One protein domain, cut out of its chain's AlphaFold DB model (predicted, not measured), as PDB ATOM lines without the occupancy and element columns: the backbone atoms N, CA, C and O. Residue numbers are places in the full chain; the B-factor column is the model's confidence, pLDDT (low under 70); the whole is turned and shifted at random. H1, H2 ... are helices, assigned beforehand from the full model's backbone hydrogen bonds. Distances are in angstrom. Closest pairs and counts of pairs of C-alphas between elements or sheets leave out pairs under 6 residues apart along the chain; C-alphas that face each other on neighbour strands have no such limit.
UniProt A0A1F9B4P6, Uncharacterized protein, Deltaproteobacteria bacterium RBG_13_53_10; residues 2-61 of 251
ATOM      1  N   ARG A   2      -5.021 -21.376 -10.261       89.00
ATOM      2  CA  ARG A   2      -4.187 -21.812  -9.120       89.00
ATOM      3  C   ARG A   2      -4.971 -22.271  -7.882       89.00
ATOM      4  O   ARG A   2      -4.722 -23.372  -7.418       89.00
ATOM      5  N   THR A   3      -5.941 -21.488  -7.399       91.12
ATOM      6  CA  THR A   3      -6.776 -21.865  -6.239       91.12
ATOM      7  C   THR A   3      -7.532 -23.172  -6.466       91.12
ATOM      8  O   THR A   3      -7.540 -24.021  -5.591       91.12
ATOM      9  N   VAL A   4      -8.103 -23.378  -7.658       90.19
ATOM     10  CA  VAL A   4      -8.821 -24.619  -8.008       90.19
ATOM     11  C   VAL A   4      -7.887 -25.825  -7.931       90.19
ATOM     12  O   VAL A   4      -8.248 -26.851  -7.360       90.19
ATOM     13  N   MET A   5      -6.673 -25.686  -8.467       93.12
ATOM     14  CA  MET A   5      -5.668 -26.748  -8.423       93.12
ATOM     15  C   MET A   5      -5.184 -27.003  -7.000       93.12
ATOM     16  O   MET A   5      -5.044 -28.152  -6.599       93.12
ATOM     17  N   GLU A   6      -4.994 -25.950  -6.211       95.50
ATOM     18  CA  GLU A   6      -4.610 -26.077  -4.811       95.50
ATOM     19  C   GLU A   6      -5.689 -26.774  -3.977       95.50
ATOM     20  O   GLU A   6      -5.372 -27.679  -3.209       95.50
ATOM     21  N   THR A   7      -6.960 -26.421  -4.183       95.69
ATOM     22  CA  THR A   7      -8.100 -27.114  -3.580       95.69
ATOM     23  C   THR A   7      -8.124 -28.581  -3.996       95.69
ATOM     24  O   THR A   7      -8.197 -29.434  -3.119       95.69
ATOM     25  N   LEU A   8      -8.010 -28.889  -5.298       94.25
ATOM     26  CA  LEU A   8      -7.963 -30.266  -5.813       94.25
ATOM     27  C   LEU A   8      -6.860 -31.081  -5.136       94.25
ATOM     28  O   LEU A   8      -7.108 -32.189  -4.668       94.25
ATOM     29  N   ILE A   9      -5.647 -30.533  -5.093       95.50
ATOM     30  CA  ILE A   9      -4.475 -31.206  -4.537       95.50
ATOM     31  C   ILE A   9      -4.652 -31.425  -3.033       95.50
ATOM     32  O   ILE A   9      -4.486 -32.551  -2.572       95.50
ATOM     33  N   THR A  10      -5.014 -30.387  -2.271       96.00
ATOM     34  CA  THR A  10      -5.221 -30.514  -0.821       96.00
ATOM     35  C   THR A  10      -6.308 -31.543  -0.515       96.00
ATOM     36  O   THR A  10      -6.082 -32.449   0.284       96.00
ATOM     37  N   PHE A  11      -7.451 -31.452  -1.197       95.31
ATOM     38  CA  PHE A  11      -8.555 -32.400  -1.067       95.31
ATOM     39  C   PHE A  11      -8.103 -33.843  -1.323       95.31
ATOM     40  O   PHE A  11      -8.331 -34.715  -0.488       95.31
ATOM     41  N   ARG A  12      -7.420 -34.110  -2.442       93.88
ATOM     42  CA  ARG A  12      -7.008 -35.476  -2.800       93.88
ATOM     43  C   ARG A  12      -5.974 -36.056  -1.852       93.88
ATOM     44  O   ARG A  12      -6.053 -37.237  -1.533       93.88
ATOM     45  N   LEU A  13      -5.041 -35.240  -1.373       95.00
ATOM     46  CA  LEU A  13      -4.080 -35.682  -0.366       95.00
ATOM     47  C   LEU A  13      -4.765 -36.000   0.965       95.00
ATOM     48  O   LEU A  13      -4.406 -36.991   1.598       95.00
ATOM     49  N   GLN A  14      -5.775 -35.219   1.358       95.94
ATOM     50  CA  GLN A  14      -6.553 -35.492   2.565       95.94
ATOM     51  C   GLN A  14      -7.356 -36.795   2.443       95.94
ATOM     52  O   GLN A  14      -7.271 -37.653   3.320       95.94
ATOM     53  N   MET A  15      -8.067 -36.988   1.330       95.62
ATOM     54  CA  MET A  15      -8.789 -38.234   1.039       95.62
ATOM     55  C   MET A  15      -7.855 -39.444   1.016       95.62
ATOM     56  O   MET A  15      -8.174 -40.494   1.568       95.62
ATOM     57  N   PHE A  16      -6.659 -39.294   0.439       95.44
ATOM     58  CA  PHE A  16      -5.658 -40.353   0.451       95.44
ATOM     59  C   PHE A  16      -5.149 -40.661   1.856       95.44
ATOM     60  O   PHE A  16      -4.981 -41.829   2.199       95.44
ATOM     61  N   TRP A  17      -4.945 -39.643   2.695       95.75
ATOM     62  CA  TRP A  17      -4.556 -39.850   4.087       95.75
ATOM     63  C   TRP A  17      -5.591 -40.692   4.843       95.75
ATOM     64  O   TRP A  17      -5.196 -41.632   5.543       95.75
ATOM     65  N   TYR A  18      -6.882 -40.395   4.658       97.06
ATOM     66  CA  TYR A  18      -7.986 -41.170   5.222       97.06
ATOM     67  C   TYR A  18      -8.038 -42.584   4.636       97.06
ATOM     68  O   TYR A  18      -7.851 -43.553   5.369       97.06
ATOM     69  N   GLY A  19      -8.198 -42.721   3.318       95.69
ATOM     70  CA  GLY A  19      -8.359 -44.020   2.662       95.69
ATOM     71  C   GLY A  19      -7.186 -44.964   2.925       95.69
ATOM     72  O   GLY A  19      -7.378 -46.141   3.210       95.69
ATOM     73  N   ASN A  20      -5.953 -44.456   2.963       95.12
ATOM     74  CA  ASN A  20      -4.780 -45.280   3.253       95.12
ATOM     75  C   ASN A  20      -4.809 -45.932   4.651       95.12
ATOM     76  O   ASN A  20      -4.154 -46.949   4.881       95.12
ATOM     77  N   ARG A  21      -5.587 -45.364   5.579       96.44
ATOM     78  CA  ARG A  21      -5.782 -45.834   6.959       96.44
ATOM     79  C   ARG A  21      -7.130 -46.523   7.160       96.44
ATOM     80  O   ARG A  21      -7.499 -46.793   8.303       96.44
ATOM     81  N   ASN A  22      -7.876 -46.778   6.089       97.00
ATOM     82  CA  ASN A  22      -9.154 -47.470   6.139       97.00
ATOM     83  C   ASN A  22      -9.032 -48.889   5.590       97.00
ATOM     84  O   ASN A  22      -8.817 -49.016   4.392       97.00
ATOM     85  N   PRO A  23      -9.191 -49.947   6.412       95.50
ATOM     86  CA  PRO A  23      -9.074 -51.329   5.941       95.50
ATOM     87  C   PRO A  23     -10.084 -51.703   4.850       95.50
ATOM     88  O   PRO A  23      -9.856 -52.677   4.139       95.50
ATOM     89  N   ASN A  24     -11.166 -50.934   4.700       94.25
ATOM     90  CA  ASN A  24     -12.177 -51.147   3.666       94.25
ATOM     91  C   ASN A  24     -11.910 -50.345   2.376       94.25
ATOM     92  O   ASN A  24     -12.585 -50.576   1.378       94.25
ATOM     93  N   ALA A  25     -10.956 -49.408   2.373       94.56
ATOM     94  CA  ALA A  25     -10.658 -48.590   1.199       94.56
ATOM     95  C   ALA A  25      -9.759 -49.318   0.193       94.56
ATOM     96  O   ALA A  25      -8.829 -50.036   0.568       94.56
ATOM     97  N   ALA A  26      -9.934 -49.002  -1.091       92.62
ATOM     98  CA  ALA A  26      -9.125 -49.526  -2.194       92.62
ATOM     99  C   ALA A  26      -7.609 -49.280  -2.046       92.62
ATOM    100  O   ALA A  26      -6.798 -50.002  -2.623       92.62
ATOM    101  N   VAL A  27      -7.220 -48.253  -1.283       92.62
ATOM    102  CA  VAL A  27      -5.821 -47.827  -1.105       92.62
ATOM    103  C   VAL A  27      -5.242 -48.156   0.274       92.62
ATOM    104  O   VAL A  27      -4.207 -47.595   0.657       92.62
ATOM    105  N   TYR A  28      -5.890 -49.027   1.050       95.25
ATOM    106  CA  TYR A  28      -5.414 -49.386   2.384       95.25
ATOM    107  C   TYR A  28      -3.958 -49.869   2.359       95.25
ATOM    108  O   TYR A  28      -3.603 -50.788   1.623       95.25
ATOM    109  N   GLY A  29      -3.088 -49.228   3.145       93.81
ATOM    110  CA  GLY A  29      -1.663 -49.572   3.208       93.81
ATOM    111  C   GLY A  29      -0.832 -49.219   1.962       93.81
ATOM    112  O   GLY A  29       0.384 -49.398   1.985       93.81
ATOM    113  N   VAL A  30      -1.431 -48.664   0.902       91.81
ATOM    114  CA  VAL A  30      -0.722 -48.216  -0.308       91.81
ATOM    115  C   VAL A  30       0.052 -46.915  -0.041       91.81
ATOM    116  O   VAL A  30      -0.559 -45.910   0.317       91.81
ATOM    117  N   PRO A  31       1.382 -46.865  -0.230       90.12
ATOM    118  CA  PRO A  31       2.142 -45.629  -0.053       90.12
ATOM    119  C   PRO A  31       1.614 -44.491  -0.935       90.12
ATOM    120  O   PRO A  31       1.272 -44.705  -2.098       90.12
ATOM    121  N   CYS A  32       1.582 -43.269  -0.396       88.94
ATOM    122  CA  CYS A  32       1.192 -42.098  -1.180       88.94
ATOM    123  C   CYS A  32       2.168 -41.915  -2.355       88.94
ATOM    124  O   CYS A  32       3.379 -41.884  -2.119       88.94
ATOM    125  N   PRO A  33       1.680 -41.768  -3.602       86.00
ATOM    126  CA  PRO A  33       2.539 -41.642  -4.783       86.00
ATOM    127  C   PRO A  33       3.325 -40.324  -4.828       86.00
ATOM    128  O   PRO A  33       4.199 -40.153  -5.676       86.00
ATOM    129  N   VAL A  34       3.013 -39.388  -3.930       89.81
ATOM    130  CA  VAL A  34       3.682 -38.096  -3.801       89.81
ATOM    131  C   VAL A  34       4.083 -37.836  -2.361       89.81
ATOM    132  O   VAL A  34       3.428 -38.269  -1.411       89.81
ATOM    133  N   THR A  35       5.165 -37.084  -2.208       84.62
ATOM    134  CA  THR A  35       5.774 -36.823  -0.897       84.62
ATOM    135  C   THR A  35       5.253 -35.550  -0.243       84.62
ATOM    136  O   THR A  35       5.330 -35.400   0.975       84.62
ATOM    137  N   SER A  36       4.718 -34.613  -1.034       90.19
ATOM    138  CA  SER A  36       4.212 -33.340  -0.524       90.19
ATOM    139  C   SER A  36       3.196 -32.684  -1.459       90.19
ATOM    140  O   SER A  36       3.225 -32.864  -2.676       90.19
ATOM    141  N   LYS A  37       2.357 -31.811  -0.890       93.81
ATOM    142  CA  LYS A  37       1.528 -30.864  -1.654       93.81
ATOM    143  C   LYS A  37       2.370 -30.003  -2.603       93.81
ATOM    144  O   LYS A  37       1.940 -29.744  -3.721       93.81
ATOM    145  N   LYS A  38       3.567 -29.582  -2.172       94.38
ATOM    146  CA  LYS A  38       4.470 -28.737  -2.967       94.38
ATOM    147  C   LYS A  38       4.871 -29.413  -4.279       94.38
ATOM    148  O   LYS A  38       4.833 -28.763  -5.312       94.38
ATOM    149  N   GLU A  39       5.172 -30.711  -4.243       93.94
ATOM    150  CA  GLU A  39       5.511 -31.490  -5.441       93.94
ATOM    151  C   GLU A  39       4.424 -31.375  -6.523       93.94
ATOM    152  O   GLU A  39       4.722 -31.088  -7.679       93.94
ATOM    153  N   LEU A  40       3.154 -31.535  -6.140       94.56
ATOM    154  CA  LEU A  40       2.026 -31.395  -7.061       94.56
ATOM    155  C   LEU A  40       1.781 -29.933  -7.469       94.56
ATOM    156  O   LEU A  40       1.469 -29.670  -8.629       94.56
ATOM    157  N   MET A  41       1.956 -28.977  -6.550       94.94
ATOM    158  CA  MET A  41       1.794 -27.542  -6.829       94.94
ATOM    159  C   MET A  41       2.861 -26.974  -7.775       94.94
ATOM    160  O   MET A  41       2.573 -26.024  -8.499       94.94
ATOM    161  N   ASP A  42       4.063 -27.542  -7.786       93.44
ATOM    162  CA  ASP A  42       5.120 -27.157  -8.724       93.44
ATOM    163  C   ASP A  42       4.944 -27.845 -10.090       93.44
ATOM    164  O   ASP A  42       5.429 -27.343 -11.099       93.44
ATOM    165  N   MET A  43       4.253 -28.993 -10.129       93.25
ATOM    166  CA  MET A  43       4.113 -29.830 -11.324       93.25
ATOM    167  C   MET A  43       2.836 -29.576 -12.127       93.25
ATOM    168  O   MET A  43       2.818 -29.890 -13.316       93.25
ATOM    169  N   TRP A  44       1.755 -29.091 -11.502       94.00
ATOM    170  CA  TRP A  44       0.426 -29.099 -12.133       94.00
ATOM    171  C   TRP A  44       0.354 -28.293 -13.430       94.00
ATOM    172  O   TRP A  44      -0.463 -28.611 -14.292       94.00
ATOM    173  N   GLU A  45       1.188 -27.266 -13.578       93.50
ATOM    174  CA  GLU A  45       1.249 -26.425 -14.767       93.50
ATOM    175  C   GLU A  45       2.395 -26.882 -15.675       93.50
ATOM    176  O   GLU A  45       3.487 -27.176 -15.198       93.50
ATOM    177  N   LEU A  46       2.146 -26.968 -16.985       91.56
ATOM    178  CA  LEU A  46       3.148 -27.422 -17.955       91.56
ATOM    179  C   LEU A  46       4.343 -26.464 -18.010       91.56
ATOM    180  O   LEU A  46       5.484 -26.899 -17.995       91.56
ATOM    181  N   GLU A  47       4.044 -25.169 -18.050       90.00
ATOM    182  CA  GLU A  47       5.003 -24.073 -17.933       90.00
ATOM    183  C   GLU A  47       4.404 -23.023 -16.986       90.00
ATOM    184  O   GLU A  47       3.211 -22.715 -17.136       90.00
ATOM    185  N   PRO A  48       5.166 -22.447 -16.037       86.56
ATOM    186  CA  PRO A  48       4.638 -21.473 -15.085       86.56
ATOM    187  C   PRO A  48       3.916 -20.299 -15.763       86.56
ATOM    188  O   PRO A  48       4.486 -19.593 -16.594       86.56
ATOM    189  N   GLY A  49       2.653 -20.079 -15.399       85.88
ATOM    190  CA  GLY A  49       1.790 -19.033 -15.954       85.88
ATOM    191  C   GLY A  49       1.141 -19.355 -17.306       85.88
ATOM    192  O   GLY A  49       0.405 -18.517 -17.828       85.88
ATOM    193  N   SER A  50       1.374 -20.537 -17.885       88.69
ATOM    194  CA  SER A  50       0.777 -20.938 -19.170       88.69
ATOM    195  C   SER A  50      -0.724 -21.239 -19.111       88.69
ATOM    196  O   SER A  50      -1.378 -21.304 -20.151       88.69
ATOM    197  N   GLY A  51      -1.274 -21.493 -17.923       86.50
ATOM    198  CA  GLY A  51      -2.635 -21.978 -17.699       86.50
ATOM    199  C   GLY A  51      -2.888 -23.405 -18.199       86.50
ATOM    200  O   GLY A  51      -4.015 -23.893 -18.092       86.50
ATOM    201  N   ARG A  52      -1.874 -24.084 -18.750       90.56
ATOM    202  CA  ARG A  52      -1.990 -25.429 -19.324       90.56
ATOM    203  C   ARG A  52      -1.628 -26.466 -18.273       90.56
ATOM    204  O   ARG A  52      -0.530 -26.429 -17.727       90.56
ATOM    205  N   ILE A  53      -2.529 -27.412 -18.026       92.44
ATOM    206  CA  ILE A  53      -2.274 -28.496 -17.074       92.44
ATOM    207  C   ILE A  53      -1.233 -29.454 -17.660       92.44
ATOM    208  O   ILE A  53      -1.359 -29.899 -18.804       92.44
ATOM    209  N   ASN A  54      -0.212 -29.774 -16.872       94.31
ATOM    210  CA  ASN A  54       0.796 -30.772 -17.196       94.31
ATOM    211  C   ASN A  54       0.159 -32.176 -17.234       94.31
ATOM    212  O   ASN A  54      -0.390 -32.607 -16.224       94.31
ATOM    213  N   PRO A  55       0.232 -32.940 -18.338       92.62
ATOM    214  CA  PRO A  55      -0.337 -34.288 -18.391       92.62
ATOM    215  C   PRO A  55       0.241 -35.263 -17.352       92.62
ATOM    216  O   PRO A  55      -0.471 -36.158 -16.896       92.62
ATOM    217  N   GLU A  56       1.502 -35.087 -16.940       92.19
ATOM    218  CA  GLU A  56       2.136 -35.944 -15.929       92.19
ATOM    219  C   GLU A  56       1.537 -35.748 -14.530       92.19
ATOM    220  O   GLU A  56       1.559 -36.673 -13.717       92.19
ATOM    221  N   PHE A  57       0.927 -34.588 -14.261       93.25
ATOM    222  CA  PHE A  57       0.218 -34.323 -13.008       93.25
ATOM    223  C   PHE A  57      -0.877 -35.364 -12.748       93.25
ATOM    224  O   PHE A  57      -0.961 -35.920 -11.652       93.25
ATOM    225  N   TRP A  58      -1.674 -35.679 -13.774       90.75
ATOM    226  CA  TRP A  58      -2.791 -36.622 -13.668       90.75
ATOM    227  C   TRP A  58      -2.351 -38.055 -13.374       90.75
ATOM    228  O   TRP A  58      -3.132 -38.833 -12.841       90.75
ATOM    229  N   LYS A  59      -1.099 -38.398 -13.689       89.31
ATOM    230  CA  LYS A  59      -0.525 -39.714 -13.384       89.31
ATOM    231  C   LYS A  59      -0.047 -39.826 -11.937       89.31
ATOM    232  O   LYS A  59       0.135 -40.937 -11.450       89.31
ATOM    233  N   LYS A  60       0.203 -38.695 -11.272       90.69
ATOM    234  CA  LYS A  60       0.730 -38.646  -9.902       90.69
ATOM    235  C   LYS A  60      -0.330 -38.387  -8.847       90.69
ATOM    236  O   LYS A  60      -0.208 -38.892  -7.734       90.69
ATOM    237  N   ILE A  61      -1.322 -37.555  -9.152       90.75
ATOM    238  CA  ILE A  61      -2.367 -37.242  -8.182       90.75
ATOM    239  C   ILE A  61      -3.219 -38.496  -7.912       90.75
ATOM    240  O   ILE A  61      -3.648 -39.145  -8.866       90.75
TER     241      ILE A  61
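AT A GLANCE: This is residues 2 to 61 of the 251 residues of an uncharacterized protein of Deltaproteobacteria bacterium RBG_13_53_10 (UniProt A0A1F9B4P6). One long helix, H1, runs along a rod-shaped whole, and a small helical hairpin of two short helices, H2 and H3, sits beside it: H2 packs on part of H1, and H3 packs on H2, away from H1. The long link of residues 20 to 36 folds back from the end of H1 to H2, and the loops at residues 23 and 50 mark the two far ends. The printed part has 60 residues with three named helices, in the order H1, H2, H3, and no named strand; the class is all helix. It is only just loose, close to compact, with a radius of gyration of the C-alphas of 12.6 A, and spans 41 by 19 by 15 A.

IN THESE COORDINATES: H1, residues 2 to 19, is 25.5 A from first to last C-alpha, beginning at C-alpha 2 (-4.187, -21.812, -9.120) and ending at C-alpha 19 (-8.359, -44.020, 2.662). H2, residues 37 to 43, is 10.1 A long. H3, residues 55 to 60, is 9.6 A long and ends at C-alpha 60 (0.730, -38.646, -9.902).

HOW THE PARTS SIT: H1 touches H2 with its residues 5 to 13 alone; the closest C-alphas, those of Ile 9 and Lys 37, are 6.7 A apart. Their lines stand at a steep tilt of 48 degrees, opposite ways. H2 and H3 form a helical hairpin and touch, the closest C-alphas being those of Met 43 and Phe 57, 6.2 A apart. They have a shallow tilt of 24 degrees, opposite ways. H1 and H3 are apart. In H1 and H2 every O i to N i+4 pair is within hydrogen-bond range; in H3 1 of 2 is, beside 3 of 3 O i to N i+3 pairs.

THE WHOLE: The two C-alphas farthest apart, those of Pro 23 and Ser 50, are 40.6 A apart. Both links are long, with 17 residues from H1 to H2 and 11 from H2 to H3. The printed part has no cut. The mean pLDDT of the printed part is 92.7, and no printed residue is under 70.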